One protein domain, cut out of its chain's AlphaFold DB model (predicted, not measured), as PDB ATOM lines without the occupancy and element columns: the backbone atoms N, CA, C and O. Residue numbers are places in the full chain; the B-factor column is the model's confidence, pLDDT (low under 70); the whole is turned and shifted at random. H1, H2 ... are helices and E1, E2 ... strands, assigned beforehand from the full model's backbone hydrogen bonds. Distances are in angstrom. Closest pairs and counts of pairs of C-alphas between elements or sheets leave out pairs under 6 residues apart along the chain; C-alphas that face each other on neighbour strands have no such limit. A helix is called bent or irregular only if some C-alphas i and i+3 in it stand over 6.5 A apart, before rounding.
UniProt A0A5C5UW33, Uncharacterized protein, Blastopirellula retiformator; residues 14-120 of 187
ATOM      1  N   SER A  14     130.077 144.613 173.806       30.50
ATOM      2  CA  SER A  14     128.681 145.019 174.049       30.50
ATOM      3  C   SER A  14     128.023 145.719 172.854       30.50
ATOM      4  O   SER A  14     126.839 146.039 172.916       30.50
ATOM      5  N   LEU A  15     128.754 145.931 171.755       39.78
ATOM      6  CA  LEU A  15     128.143 146.260 170.470       39.78
ATOM      7  C   LEU A  15     127.599 144.973 169.833       39.78
ATOM      8  O   LEU A  15     128.275 143.941 169.885       39.78
ATOM      9  N   PRO A  16     126.418 145.010 169.197       49.44
ATOM     10  CA  PRO A  16     125.958 143.924 168.349       49.44
ATOM     11  C   PRO A  16     126.882 143.824 167.124       49.44
ATOM     12  O   PRO A  16     126.615 144.411 166.075       49.44
ATOM     13  N   ALA A  17     127.987 143.092 167.260       45.19
ATOM     14  CA  ALA A  17     128.957 142.864 166.199       45.19
ATOM     15  C   ALA A  17     129.451 141.414 166.196       45.19
ATOM     16  O   ALA A  17     129.699 140.813 167.244       45.19
ATOM     17  N   VAL A  18     129.637 140.847 165.003       55.69
ATOM     18  CA  VAL A  18     130.247 139.517 164.841       55.69
ATOM     19  C   VAL A  18     131.750 139.681 164.653       55.69
ATOM     20  O   VAL A  18     132.193 140.285 163.677       55.69
ATOM     21  N   ALA A  19     132.541 139.117 165.568       51.56
ATOM     22  CA  ALA A  19     133.995 139.090 165.449       51.56
ATOM     23  C   ALA A  19     134.453 137.908 164.576       51.56
ATOM     24  O   ALA A  19     134.371 136.752 164.998       51.56
ATOM     25  N   VAL A  20     135.012 138.172 163.392       54.16
ATOM     26  CA  VAL A  20     135.491 137.115 162.475       54.16
ATOM     27  C   VAL A  20     136.619 136.289 163.088       54.16
ATOM     28  O   VAL A  20     136.643 135.069 162.936       54.16
ATOM     29  N   SER A  21     137.509 136.904 163.876       44.84
ATOM     30  CA  SER A  21     138.590 136.163 164.542       44.84
ATOM     31  C   SER A  21     138.105 135.165 165.603       44.84
ATOM     32  O   SER A  21     138.896 134.339 166.049       44.84
ATOM     33  N   ALA A  22     136.831 135.219 166.013       40.88
ATOM     34  CA  ALA A  22     136.216 134.205 166.869       40.88
ATOM     35  C   ALA A  22     135.691 132.989 166.075       40.88
ATOM     36  O   ALA A  22     135.441 131.941 166.666       40.88
ATOM     37  N   VAL A  23     135.559 133.107 164.747       46.50
ATOM     38  CA  VAL A  23     135.030 132.067 163.846       46.50
ATOM     39  C   VAL A  23     136.151 131.255 163.173       46.50
ATOM     40  O   VAL A  23     135.925 130.147 162.710       46.50
ATOM     41  N   GLU A  24     137.389 131.754 163.139       40.19
ATOM     42  CA  GLU A  24     138.515 131.073 162.475       40.19
ATOM     43  C   GLU A  24     139.261 129.972 163.273       40.19
ATOM     44  O   GLU A  24     139.840 129.092 162.624       40.19
ATOM     45  N   PRO A  25     139.270 129.907 164.627       41.47
ATOM     46  CA  PRO A  25     139.960 128.817 165.326       41.47
ATOM     47  C   PRO A  25     139.189 127.483 165.323       41.47
ATOM     48  O   PRO A  25     139.701 126.468 165.792       41.47
ATOM     49  N   THR A  26     137.967 127.427 164.793       44.31
ATOM     50  CA  THR A  26     137.030 126.310 165.017       44.31
ATOM     51  C   THR A  26     137.186 125.108 164.088       44.31
ATOM     52  O   THR A  26     136.290 124.270 164.064       44.31
ATOM     53  N   VAL A  27     138.280 124.966 163.334       45.38
ATOM     54  CA  VAL A  27     138.433 123.810 162.420       45.38
ATOM     55  C   VAL A  27     139.603 122.887 162.783       45.38
ATOM     56  O   VAL A  27     139.429 121.668 162.789       45.38
ATOM     57  N   ALA A  28     140.749 123.415 163.229       36.59
ATOM     58  CA  ALA A  28     141.895 122.576 163.612       36.59
ATOM     59  C   ALA A  28     141.722 121.899 164.990       36.59
ATOM     60  O   ALA A  28     141.939 120.689 165.110       36.59
ATOM     61  N   ASP A  29     141.252 122.636 166.004       37.66
ATOM     62  CA  ASP A  29     140.950 122.091 167.345       37.66
ATOM     63  C   ASP A  29     139.670 121.231 167.358       37.66
ATOM     64  O   ASP A  29     139.370 120.493 168.299       37.66
ATOM     65  N   ALA A  30     138.929 121.255 166.254       41.84
ATOM     66  CA  ALA A  30     137.621 120.646 166.115       41.84
ATOM     67  C   ALA A  30     137.664 119.178 165.657       41.84
ATOM     68  O   ALA A  30     136.642 118.495 165.689       41.84
ATOM     69  N   LYS A  31     138.846 118.621 165.348       45.91
ATOM     70  CA  LYS A  31     139.016 117.174 165.088       45.91
ATOM     71  C   LYS A  31     138.523 116.284 166.237       45.91
ATOM     72  O   LYS A  31     138.121 115.144 165.994       45.91
ATOM     73  N   ALA A  32     138.557 116.780 167.476       40.56
ATOM     74  CA  ALA A  32     138.051 116.060 168.645       40.56
ATOM     75  C   ALA A  32     136.555 116.318 168.909       40.56
ATOM     76  O   ALA A  32     135.848 115.384 169.302       40.56
ATOM     77  N   THR A  33     136.078 117.541 168.652       42.66
ATOM     78  CA  THR A  33     134.736 118.032 169.028       42.66
ATOM     79  C   THR A  33     133.679 117.832 167.933       42.66
ATOM     80  O   THR A  33     132.521 117.561 168.248       42.66
ATOM     81  N   LEU A  34     134.058 117.837 166.648       51.12
ATOM     82  CA  LEU A  34     133.163 117.631 165.489       51.12
ATOM     83  C   LEU A  34     132.715 116.177 165.305       51.12
ATOM     84  O   LEU A  34     132.310 115.769 164.225       51.12
ATOM     85  N   ARG A  35     132.759 115.362 166.354       57.00
ATOM     86  CA  ARG A  35     132.318 113.964 166.306       57.00
ATOM     87  C   ARG A  35     130.799 113.800 166.375       57.00
ATOM     88  O   ARG A  35     130.347 112.671 166.471       57.00
ATOM     89  N   LYS A  36     130.011 114.881 166.361       64.81
ATOM     90  CA  LYS A  36     128.538 114.835 166.368       64.81
ATOM     91  C   LYS A  36     127.983 115.648 165.200       64.81
ATOM     92  O   LYS A  36     128.408 116.784 165.003       64.81
ATOM     93  N   ALA A  37     127.004 115.087 164.487       70.44
ATOM     94  CA  ALA A  37     126.398 115.694 163.297       70.44
ATOM     95  C   ALA A  37     125.890 117.123 163.549       70.44
ATOM     96  O   ALA A  37     126.165 118.010 162.746       70.44
ATOM     97  N   LYS A  38     125.292 117.375 164.721       77.94
ATOM     98  CA  LYS A  38     124.790 118.700 165.127       77.94
ATOM     99  C   LYS A  38     125.821 119.837 165.096       77.94
ATOM    100  O   LYS A  38     125.446 120.997 165.030       77.94
ATOM    101  N   TYR A  39     127.121 119.530 165.170       78.25
ATOM    102  CA  TYR A  39     128.177 120.547 165.072       78.25
ATOM    103  C   TYR A  39     128.661 120.776 163.633       78.25
ATOM    104  O   TYR A  39     129.343 121.761 163.378       78.25
ATOM    105  N   LEU A  40     128.309 119.890 162.695       81.31
ATOM    106  CA  LEU A  40     128.573 120.066 161.264       81.31
ATOM    107  C   LEU A  40     127.458 120.845 160.559       81.31
ATOM    108  O   LEU A  40     127.735 121.550 159.596       81.31
ATOM    109  N   GLU A  41     126.222 120.733 161.045       83.44
ATOM    110  CA  GLU A  41     125.039 121.388 160.473       83.44
ATOM    111  C   GLU A  41     125.154 122.910 160.280       83.44
ATOM    112  O   GLU A  41     124.790 123.370 159.200       83.44
ATOM    113  N   PRO A  42     125.682 123.711 161.230       89.19
ATOM    114  CA  PRO A  42     125.751 125.163 161.043       89.19
ATOM    115  C   PRO A  42     126.907 125.625 160.138       89.19
ATOM    116  O   PRO A  42     126.925 126.782 159.716       89.19
ATOM    117  N   ILE A  43     127.878 124.758 159.820       87.50
ATOM    118  CA  ILE A  43     129.102 125.155 159.100       87.50
ATOM    119  C   ILE A  43     128.808 125.710 157.693       87.50
ATOM    120  O   ILE A  43     129.368 126.756 157.364       87.50
ATOM    121  N   PRO A  44     127.934 125.108 156.858       90.81
ATOM    122  CA  PRO A  44     127.594 125.670 155.552       90.81
ATOM    123  C   PRO A  44     127.042 127.096 155.622       90.81
ATOM    124  O   PRO A  44     127.447 127.938 154.825       90.81
ATOM    125  N   ALA A  45     126.162 127.381 156.587       91.31
ATOM    126  CA  ALA A  45     125.595 128.717 156.767       91.31
ATOM    127  C   ALA A  45     126.674 129.728 157.185       91.31
ATOM    128  O   ALA A  45     126.733 130.828 156.638       91.31
ATOM    129  N   ALA A  46     127.582 129.334 158.083       90.12
ATOM    130  CA  ALA A  46     128.717 130.166 158.478       90.12
ATOM    131  C   ALA A  46     129.679 130.436 157.306       90.12
ATOM    132  O   ALA A  46     130.111 131.571 157.114       90.12
ATOM    133  N   LEU A  47     129.986 129.424 156.486       91.88
ATOM    134  CA  LEU A  47     130.816 129.591 155.288       91.88
ATOM    135  C   LEU A  47     130.155 130.520 154.265       91.88
ATOM    136  O   LEU A  47     130.838 131.360 153.685       91.88
ATOM    137  N   ALA A  48     128.842 130.393 154.059       93.69
ATOM    138  CA  ALA A  48     128.085 131.267 153.168       93.69
ATOM    139  C   ALA A  48     128.109 132.722 153.656       93.69
ATOM    140  O   ALA A  48     128.409 133.620 152.869       93.69
ATOM    141  N   TYR A  49     127.883 132.937 154.956       93.81
ATOM    142  CA  TYR A  49     128.000 134.251 155.585       93.81
ATOM    143  C   TYR A  49     129.396 134.846 155.366       93.81
ATOM    144  O   TYR A  49     129.516 135.893 154.736       93.81
ATOM    145  N   LEU A  50     130.459 134.141 155.769       93.00
ATOM    146  CA  LEU A  50     131.828 134.639 155.624       93.00
ATOM    147  C   LEU A  50     132.197 134.909 154.163       93.00
ATOM    148  O   LEU A  50     132.902 135.872 153.884       93.00
ATOM    149  N   LYS A  51     131.722 134.085 153.222       93.56
ATOM    150  CA  LYS A  51     131.938 134.310 151.790       93.56
ATOM    151  C   LYS A  51     131.247 135.588 151.312       93.56
ATOM    152  O   LYS A  51     131.860 136.352 150.576       93.56
ATOM    153  N   SER A  52     130.010 135.830 151.752       94.00
ATOM    154  CA  SER A  52     129.257 137.051 151.429       94.00
ATOM    155  C   SER A  52     129.870 138.315 152.036       94.00
ATOM    156  O   SER A  52     129.736 139.392 151.468       94.00
ATOM    157  N   SER A  53     130.582 138.176 153.156       94.31
ATOM    158  CA  SER A  53     131.259 139.275 153.845       94.31
ATOM    159  C   SER A  53     132.654 139.583 153.281       94.31
ATOM    160  O   SER A  53     133.326 140.466 153.799       94.31
ATOM    161  N   GLN A  54     133.150 138.867 152.264       93.88
ATOM    162  CA  GLN A  54     134.514 139.094 151.770       93.88
ATOM    163  C   GLN A  54     134.694 140.481 151.148       93.88
ATOM    164  O   GLN A  54     133.953 140.903 150.263       93.88
ATOM    165  N   LEU A  55     135.760 141.148 151.576       92.81
ATOM    166  CA  LEU A  55     136.269 142.384 151.001       92.81
ATOM    167  C   LEU A  55     137.144 142.087 149.768       92.81
ATOM    168  O   LEU A  55     137.662 140.966 149.631       92.81
ATOM    169  N   PRO A  56     137.390 143.090 148.900       91.06
ATOM    170  CA  PRO A  56     138.366 142.975 147.821       91.06
ATOM    171  C   PRO A  56     139.721 142.442 148.311       91.06
ATOM    172  O   PRO A  56     140.170 142.740 149.417       91.06
ATOM    173  N   GLY A  57     140.374 141.625 147.483       89.19
ATOM    174  CA  GLY A  57     141.659 141.011 147.835       89.19
ATOM    175  C   GLY A  57     141.564 139.828 148.805       89.19
ATOM    176  O   GLY A  57     142.552 139.514 149.461       89.19
ATOM    177  N   LYS A  58     140.400 139.163 148.898       91.56
ATOM    178  CA  LYS A  58     140.154 138.013 149.788       91.56
ATOM    179  C   LYS A  58     140.443 138.339 151.256       91.56
ATOM    180  O   LYS A  58     141.108 137.576 151.952       91.56
ATOM    181  N   LYS A  59     139.926 139.466 151.738       92.50
ATOM    182  CA  LYS A  59     140.022 139.860 153.150       92.50
ATOM    183  C   LYS A  59     138.660 139.823 153.825       92.50
ATOM    184  O   LYS A  59     137.626 139.799 153.167       92.50
ATOM    185  N   LEU A  60     138.665 139.826 155.147       93.50
ATOM    186  CA  LEU A  60     137.485 140.025 155.976       93.50
ATOM    187  C   LEU A  60     137.763 141.160 156.953       93.50
ATOM    188  O   LEU A  60     138.848 141.221 157.535       93.50
ATOM    189  N   ALA A  61     136.789 142.042 157.155       93.94
ATOM    190  CA  ALA A  61     136.798 142.921 158.310       93.94
ATOM    191  C   ALA A  61     136.727 142.090 159.591       93.94
ATOM    192  O   ALA A  61     136.172 140.990 159.631       93.94
ATOM    193  N   ARG A  62     137.310 142.612 160.662       91.12
ATOM    194  CA  ARG A  62     137.317 141.916 161.941       91.12
ATOM    195  C   ARG A  62     135.957 141.957 162.621       91.12
ATOM    196  O   ARG A  62     135.638 141.018 163.347       91.12
ATOM    197  N   PHE A  63     135.182 143.001 162.351       91.44
ATOM    198  CA  PHE A  63     133.861 143.237 162.908       91.44
ATOM    199  C   PHE A  63     132.873 143.541 161.790       91.44
ATOM    200  O   PHE A  63     133.194 144.281 160.859       91.44
ATOM    201  N   TYR A  64     131.673 142.987 161.921       93.00
ATOM    202  CA  TYR A  64     130.534 143.310 161.074       93.00
ATOM    203  C   TYR A  64     129.349 143.709 161.938       93.00
ATOM    204  O   TYR A  64     129.081 143.060 162.953       93.00
ATOM    205  N   GLU A  65     128.652 144.756 161.519       93.38
ATOM    206  CA  GLU A  65     127.400 145.218 162.109       93.38
ATOM    207  C   GLU A  65     126.318 144.140 161.976       93.38
ATOM    208  O   GLU A  65     126.132 143.557 160.899       93.38
ATOM    209  N   LEU A  66     125.593 143.858 163.066       91.12
ATOM    210  CA  LEU A  66     124.460 142.933 163.000       91.12
ATOM    211  C   LEU A  66     123.378 143.443 162.044       91.12
ATOM    212  O   LEU A  66     123.166 144.641 161.883       91.12
ATOM    213  N   HIS A  67     122.660 142.497 161.440       89.56
ATOM    214  CA  HIS A  67     121.590 142.700 160.453       89.56
ATOM    215  C   HIS A  67     122.038 143.241 159.093       89.56
ATOM    216  O   HIS A  67     121.535 142.768 158.077       89.56
ATOM    217  N   THR A  68     122.975 144.186 159.042       92.94
ATOM    218  CA  THR A  68     123.414 144.800 157.780       92.94
ATOM    219  C   THR A  68     124.637 144.117 157.177       92.94
ATOM    220  O   THR A  68     124.866 144.254 155.976       92.94
ATOM    221  N   ASN A  69     125.420 143.393 157.990       94.44
ATOM    222  CA  ASN A  69     126.690 142.787 157.594       94.44
ATOM    223  C   ASN A  69     127.684 143.815 157.017       94.44
ATOM    224  O   ASN A  69     128.485 143.502 156.135       94.44
ATOM    225  N   ARG A  70     127.626 145.066 157.491       93.94
ATOM    226  CA  ARG A  70     128.577 146.112 157.094       93.94
ATOM    227  C   ARG A  70     129.867 146.000 157.909       93.94
ATOM    228  O   ARG A  70     129.779 145.846 159.127       93.94
ATOM    229  N   PRO A  71     131.050 146.094 157.280       94.31
ATOM    230  CA  PRO A  71     132.323 146.202 157.985       94.31
ATOM    231  C   PRO A  71     132.326 147.346 159.000       94.31
ATOM    232  O   PRO A  71     131.929 148.460 158.664       94.31
ATOM    233  N   LEU A  72     132.803 147.079 160.214       93.44
ATOM    234  CA  LEU A  72     132.987 148.090 161.253       93.44
ATOM    235  C   LEU A  72     134.472 148.315 161.535       93.44
ATOM    236  O   LEU A  72     135.240 147.364 161.731       93.44
ATOM    237  N   TYR A  73     134.842 149.585 161.623       92.25
ATOM    238  CA  TYR A  73     136.179 150.062 161.940       92.25
ATOM    239  C   TYR A  73     136.117 151.073 163.083       92.25
ATOM    240  O   TYR A  73     135.047 151.532 163.488       92.25
ATOM    241  N   PHE A  74     137.286 151.418 163.610       89.75
ATOM    242  CA  PHE A  74     137.417 152.459 164.615       89.75
ATOM    243  C   PHE A  74     138.555 153.390 164.229       89.75
ATOM    244  O   PHE A  74     139.599 152.913 163.782       89.75
ATOM    245  N   THR A  75     138.355 154.689 164.434       88.19
ATOM    246  CA  THR A  75     139.397 155.699 164.236       88.19
ATOM    247  C   THR A  75     140.497 155.591 165.291       88.19
ATOM    248  O   THR A  75     140.382 154.839 166.266       88.19
ATOM    249  N   ASN A  76     141.569 156.371 165.136       84.31
ATOM    250  CA  ASN A  76     142.613 156.506 166.161       84.31
ATOM    251  C   ASN A  76     142.061 156.967 167.525       84.31
ATOM    252  O   ASN A  76     142.544 156.522 168.568       84.31
ATOM    253  N   ASP A  77     140.992 157.767 167.505       86.00
ATOM    254  CA  ASP A  77     140.256 158.223 168.691       86.00
ATOM    255  C   ASP A  77     139.146 157.249 169.126       86.00
ATOM    256  O   ASP A  77     138.272 157.593 169.928       86.00
ATOM    257  N   TYR A  78     139.168 156.022 168.595       84.06
ATOM    258  CA  TYR A  78     138.214 154.951 168.876       84.06
ATOM    259  C   TYR A  78     136.751 155.316 168.580       84.06
ATOM    260  O   TYR A  78     135.836 154.787 169.213       84.06
ATOM    261  N   GLN A  79     136.513 156.185 167.596       89.38
ATOM    262  CA  GLN A  79     135.164 156.473 167.107       89.38
ATOM    263  C   GLN A  79     134.757 155.446 166.056       89.38
ATOM    264  O   GLN A  79     135.561 155.088 165.195       89.38
ATOM    265  N   LEU A  80     133.514 154.968 166.131       89.88
ATOM    266  CA  LEU A  80     132.962 154.030 165.157       89.88
ATOM    267  C   LEU A  80     132.953 154.671 163.767       89.88
ATOM    268  O   LEU A  80     132.430 155.769 163.588       89.88
ATOM    269  N   THR A  81     133.499 153.966 162.782       90.81
ATOM    270  CA  THR A  81     133.500 154.398 161.384       90.81
ATOM    271  C   THR A  81     133.308 153.204 160.449       90.81
ATOM    272  O   THR A  81     133.608 152.061 160.798       90.81
ATOM    273  N   TYR A  82     132.790 153.471 159.253       91.69
ATOM    274  CA  TYR A  82     132.712 152.497 158.158       91.69
ATOM    275  C   TYR A  82     133.858 152.679 157.150       91.69
ATOM    276  O   TYR A  82     133.955 151.921 156.187       91.69
ATOM    277  N   ASP A  83     134.722 153.675 157.372       88.94
ATOM    278  CA  ASP A  83     135.895 153.944 156.550       88.94
ATOM    279  C   ASP A  83     137.127 153.207 157.096       88.94
ATOM    280  O   ASP A  83     137.498 153.348 158.262       88.94
ATOM    281  N   ALA A  84     137.769 152.421 156.235       85.75
ATOM    282  CA  ALA A  84     138.980 151.675 156.557       85.75
ATOM    283  C   ALA A  84     140.272 152.508 156.413       85.75
ATOM    284  O   ALA A  84     141.347 151.991 156.718       85.75
ATOM    285  N   ALA A  85     140.194 153.751 155.918       85.19
ATOM    286  CA  ALA A  85     141.356 154.594 155.632       85.19
ATOM    287  C   ALA A  85     142.016 155.196 156.886       85.19
ATOM    288  O   ALA A  85     143.231 155.387 156.892       85.19
ATOM    289  N   ASP A  86     141.247 155.455 157.946       79.00
ATOM    290  CA  ASP A  86     141.733 156.050 159.201       79.00
ATOM    291  C   ASP A  86     141.599 155.057 160.360       79.00
ATOM    292  O   ASP A  86     140.782 155.228 161.258       79.00
ATOM    293  N   VAL A  87     142.372 153.968 160.316       82.06
ATOM    294  CA  VAL A  87     142.388 152.952 161.381       82.06
ATOM    295  C   VAL A  87     143.729 152.916 162.124       82.06
ATOM    296  O   VAL A  87     144.781 153.104 161.504       82.06
ATOM    297  N   PRO A  88     143.737 152.632 163.442       80.69
ATOM    298  CA  PRO A  88     144.963 152.537 164.221       80.69
ATOM    299  C   PRO A  88     145.973 151.527 163.669       80.69
ATOM    300  O   PRO A  88     145.643 150.375 163.388       80.69
ATOM    301  N   THR A  89     147.246 151.921 163.604       79.62
ATOM    302  CA  THR A  89     148.328 151.089 163.040       79.62
ATOM    303  C   THR A  89     148.713 149.901 163.926       79.62
ATOM    304  O   THR A  89     149.265 148.913 163.444       79.62
ATOM    305  N   HIS A  90     148.405 149.956 165.225       78.56
ATOM    306  CA  HIS A  90     148.738 148.912 166.203       78.56
ATOM    307  C   HIS A  90     147.682 147.808 166.339       78.56
ATOM    308  O   HIS A  90     147.886 146.875 167.119       78.56
ATOM    309  N   TYR A  91     146.561 147.880 165.612       76.94
ATOM    310  CA  TYR A  91     145.516 146.858 165.652       76.94
ATOM    311  C   TYR A  91     144.960 146.567 164.256       76.94
ATOM    312  O   TYR A  91     144.394 147.435 163.605       76.94
ATOM    313  N   SER A  92     145.073 145.315 163.801       82.69
ATOM    314  CA  SER A  92     144.535 144.943 162.488       82.69
ATOM    315  C   SER A  92     143.019 144.769 162.536       82.69
ATOM    316  O   SER A  92     142.513 143.848 163.192       82.69
ATOM    317  N   PHE A  93     142.315 145.617 161.782       88.12
ATOM    318  CA  PHE A  93     140.869 145.544 161.544       88.12
ATOM    319  C   PHE A  93     140.484 144.676 160.348       88.12
ATOM    320  O   PHE A  93     139.300 144.473 160.095       88.12
ATOM    321  N   THR A  94     141.465 144.132 159.628       89.69
ATOM    322  CA  THR A  94     141.227 143.166 158.556       89.69
ATOM    323  C   THR A  94     142.070 141.917 158.762       89.69
ATOM    324  O   THR A  94     143.129 141.953 159.399       89.69
ATOM    325  N   VAL A  95     141.583 140.796 158.250       89.81
ATOM    326  CA  VAL A  95     142.284 139.511 158.245       89.81
ATOM    327  C   VAL A  95     142.202 138.897 156.856       89.81
ATOM    328  O   VAL A  95     141.272 139.182 156.098       89.81
ATOM    329  N   ASP A  96     143.184 138.071 156.511       91.56
ATOM    330  CA  ASP A  96     143.135 137.314 155.265       91.56
ATOM    331  C   ASP A  96     142.067 136.228 155.363       91.56
ATOM    332  O   ASP A  96     141.998 135.478 156.336       91.56
ATOM    333  N   SER A  97     141.226 136.142 154.339       90.75
ATOM    334  CA  SER A  97     140.130 135.188 154.294       90.75
ATOM    335  C   SER A  97     140.653 133.772 154.083       90.75
ATOM    336  O   SER A  97     141.315 133.470 153.087       90.75
ATOM    337  N   ARG A  98     140.272 132.866 154.984       89.62
ATOM    338  CA  ARG A  98     140.523 131.421 154.853       89.62
ATOM    339  C   ARG A  98     139.299 130.635 154.385       89.62
ATOM    340  O   ARG A  98     139.334 129.408 154.390       89.62
ATOM    341  N   VAL A  99     138.224 131.314 153.985       90.88
ATOM    342  CA  VAL A  99     136.912 130.699 153.708       90.88
ATOM    343  C   VAL A  99     136.993 129.587 152.663       90.88
ATOM    344  O   VAL A  99     136.388 128.538 152.868       90.88
ATOM    345  N   ASP A 100     137.774 129.771 151.596       89.88
ATOM    346  CA  ASP A 100     137.942 128.751 150.549       89.88
ATOM    347  C   ASP A 100     138.572 127.470 151.128       89.88
ATOM    348  O   ASP A 100     138.016 126.378 151.005       89.88
ATOM    349  N   ALA A 101     139.678 127.616 151.866       86.38
ATOM    350  CA  ALA A 101     140.356 126.496 152.516       86.38
ATOM    351  C   ALA A 101     139.460 125.796 153.554       86.38
ATOM    352  O   ALA A 101     139.467 124.568 153.657       86.38
ATOM    353  N   LEU A 102     138.662 126.561 154.308       85.50
ATOM    354  CA  LEU A 102     137.706 126.021 155.278       85.50
ATOM    355  C   LEU A 102     136.563 125.262 154.590       85.50
ATOM    356  O   LEU A 102     136.131 124.221 155.088       85.50
ATOM    357  N   ALA A 103     136.088 125.742 153.438       88.25
ATOM    358  CA  ALA A 103     135.064 125.064 152.651       88.25
ATOM    359  C   ALA A 103     135.572 123.724 152.101       88.25
ATOM    360  O   ALA A 103     134.896 122.704 152.244       88.25
ATOM    361  N   GLU A 104     136.785 123.690 151.549       88.94
ATOM    362  CA  GLU A 104     137.435 122.447 151.111       88.94
ATOM    363  C   GLU A 104     137.648 121.471 152.271       88.94
ATOM    364  O   GLU A 104     137.455 120.257 152.147       88.94
ATOM    365  N   GLU A 105     138.054 121.989 153.429       84.56
ATOM    366  CA  GLU A 105     138.215 121.199 154.638       84.56
ATOM    367  C   GLU A 105     136.883 120.567 155.070       84.56
ATOM    368  O   GLU A 105     136.809 119.349 155.252       84.56
ATOM    369  N   TYR A 106     135.809 121.355 155.125       85.38
ATOM    370  CA  TYR A 106     134.468 120.871 155.444       85.38
ATOM    371  C   TYR A 106     134.000 119.763 154.490       85.38
ATOM    372  O   TYR A 106     133.559 118.706 154.956       85.38
ATOM    373  N   GLN A 107     134.164 119.944 153.176       87.75
ATOM    374  CA  GLN A 107     133.776 118.934 152.181       87.75
ATOM    375  C   GLN A 107     134.538 117.613 152.364       87.75
ATOM    376  O   GLN A 107     133.962 116.534 152.229       87.75
ATOM    377  N   ARG A 108     135.816 117.670 152.756       84.44
ATOM    378  CA  ARG A 108     136.622 116.469 153.037       84.44
ATOM    379  C   ARG A 108     136.252 115.766 154.344       84.44
ATOM    380  O   ARG A 108     136.481 114.557 154.463       84.44
ATOM    381  N   TYR A 109     135.764 116.493 155.349       79.00
ATOM    382  CA  TYR A 109     135.490 115.933 156.678       79.00
ATOM    383  C   TYR A 109     134.045 115.502 156.890       79.00
ATOM    384  O   TYR A 109     133.817 114.553 157.648       79.00
ATOM    385  N   ARG A 110     133.078 116.160 156.246       81.69
ATOM    386  CA  ARG A 110     131.656 115.881 156.456       81.69
ATOM    387  C   ARG A 110     131.290 114.422 156.139       81.69
ATOM    388  O   ARG A 110     130.775 113.780 157.053       81.69
ATOM    389  N   PRO A 111     131.610 113.847 154.957       80.44
ATOM    390  CA  PRO A 111     131.250 112.461 154.641       80.44
ATOM    391  C   PRO A 111     131.876 111.478 155.633       80.44
ATOM    392  O   PRO A 111     131.165 110.768 156.324       80.44
ATOM    393  N   ARG A 112     133.193 111.579 155.868       77.50
ATOM    394  CA  ARG A 112     133.931 110.719 156.816       77.50
ATOM    395  C   ARG A 112     133.397 110.756 158.248       77.50
ATOM    396  O   ARG A 112     133.648 109.847 159.041       77.50
ATOM    397  N   THR A 113     132.782 111.864 158.639       73.25
ATOM    398  CA  THR A 113     132.204 112.014 159.973       73.25
ATOM    399  C   THR A 113     130.806 111.420 160.022       73.25
ATOM    400  O   THR A 113     130.510 110.700 160.969       73.25
ATOM    401  N   LEU A 114     129.990 111.659 158.994       73.25
ATOM    402  CA  LEU A 114     128.676 111.034 158.853       73.25
ATOM    403  C   LEU A 114     128.793 109.513 158.716       73.25
ATOM    404  O   LEU A 114     128.105 108.806 159.437       73.25
ATOM    405  N   ASP A 115     129.734 109.008 157.923       76.31
ATOM    406  CA  ASP A 115     130.002 107.573 157.786       76.31
ATOM    407  C   ASP A 115     130.390 106.949 159.128       76.31
ATOM    408  O   ASP A 115     129.876 105.901 159.502       76.31
ATOM    409  N   ARG A 116     131.247 107.619 159.912       69.50
ATOM    410  CA  ARG A 116     131.608 107.153 161.261       69.50
ATOM    411  C   ARG A 116     130.445 107.200 162.248       69.50
ATOM    412  O   ARG A 116     130.409 106.375 163.154       69.50
ATOM    413  N   LEU A 117     129.548 108.174 162.121       68.75
ATOM    414  CA  LEU A 117     128.345 108.266 162.948       68.75
ATOM    415  C   LEU A 117     127.337 107.169 162.580       68.75
ATOM    416  O   LEU A 117     126.833 106.496 163.474       68.75
ATOM    417  N   ASN A 118     127.114 106.959 161.282       68.69
ATOM    418  CA  ASN A 118     126.186 105.974 160.723       68.69
ATOM    419  C   ASN A 118     126.659 104.537 160.940       68.69
ATOM    420  O   ASN A 118     125.848 103.672 161.244       68.69
ATOM    421  N   ALA A 119     127.969 104.287 160.857       69.62
ATOM    422  CA  ALA A 119     128.562 102.983 161.151       69.62
ATOM    423  C   ALA A 119     128.404 102.564 162.623       69.62
ATOM    424  O   ALA A 119     128.839 101.474 162.982       69.62
ATOM    425  N   GLY A 120     127.815 103.423 163.469       57.69
ATOM    426  CA  GLY A 120     127.741 103.239 164.904       57.69
ATOM    427  C   GLY A 120     129.152 103.246 165.465       57.69
ATOM    428  O   GLY A 120     129.861 102.245 165.418       57.69
TER     429      GLY A 120
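Overview. This is residues 14 to 120 of the 187 residues of an uncharacterized protein of Blastopirellula retiformator (UniProt A0A5C5UW33). A small head of short strands, the three-stranded sheet E1, E3, E4 and the two-stranded E2, E5, stands at one end of an elongated domain, and a helical arm runs out from it. In that arm H1 and the first part of the bent helix H2 lie side by side, and the second part of H2 reaches on to the far end; unnamed residues 20 to 42 loop out from the head and back to H1. The printed part has 107 residues, with two named helices and five named strands in the order E1 H1 E2 E3 E4 E5 H2; both sheets are antiparallel. The class is mixed, helices and strands, with 46 residues in named elements, under half. The whole is loose, with a radius of gyration of the C-alphas of 16.5 A, and spans 57 by 29 by 24 A, only just elongated.

Along the chain. E1 is residues 17 to 19, 6.3 A long, beginning at C-alpha 17 at (128.957, 142.864, 166.199). E3 is residues 63 to 65, 6.8 A, and E4 residues 71 to 74, 10.4 A. E2 is residues 59 to 61, 6.8 A, and E5 residues 94 to 96, 7.0 A. H1 is residues 43 to 52, 14.2 A, beginning at C-alpha 43 at (129.102, 125.155, 159.100). H2, residues 99 to 118, was assigned as one helix by its hydrogen bonds but is bent: C-alphas 108 and 111 are 6.9 A apart. Its arms are H2a, residues 99 to 108, 14.2 A, and H2b, residues 111 to 118, 10.2 A, ending at C-alpha 118 at (126.186, 105.974, 160.723).

Arrangement. E3 is the inner strand of its sheet. E1 and E3 are antiparallel at 156 degrees, with N 18 and O 64 within hydrogen-bond range at 3.1 A. E3 and E4 form a hairpin at 114 degrees, with N 72 and O 63 at 2.9 A. E2 runs on into E3 at 61 degrees, and E2 and E5 are antiparallel at 150 degrees, with N 60 and O 95 at 2.8 A. H1 touches H2a, opposite ways at a shallow tilt of 24 degrees; the closest C-alphas, of Leu 47 and Val 99, are 6.4 A apart. H2a and H2b stand at a steep tilt of 44 degrees, and H2b touches no helix. Every O i to N i+4 pair is within hydrogen-bond range in H1, H2a and H2b.

Size, cuts and confidence. The C-alphas farthest apart, of Asp 77 and Ala 119, are 57.0 A apart. The printed part has no cut. The links E1 to H1 and E4 to E5 are long, with 23 and 19 residues. The mean pLDDT of the printed part is 77.5; residues 14 to 36 and 116 to 120 are under 70.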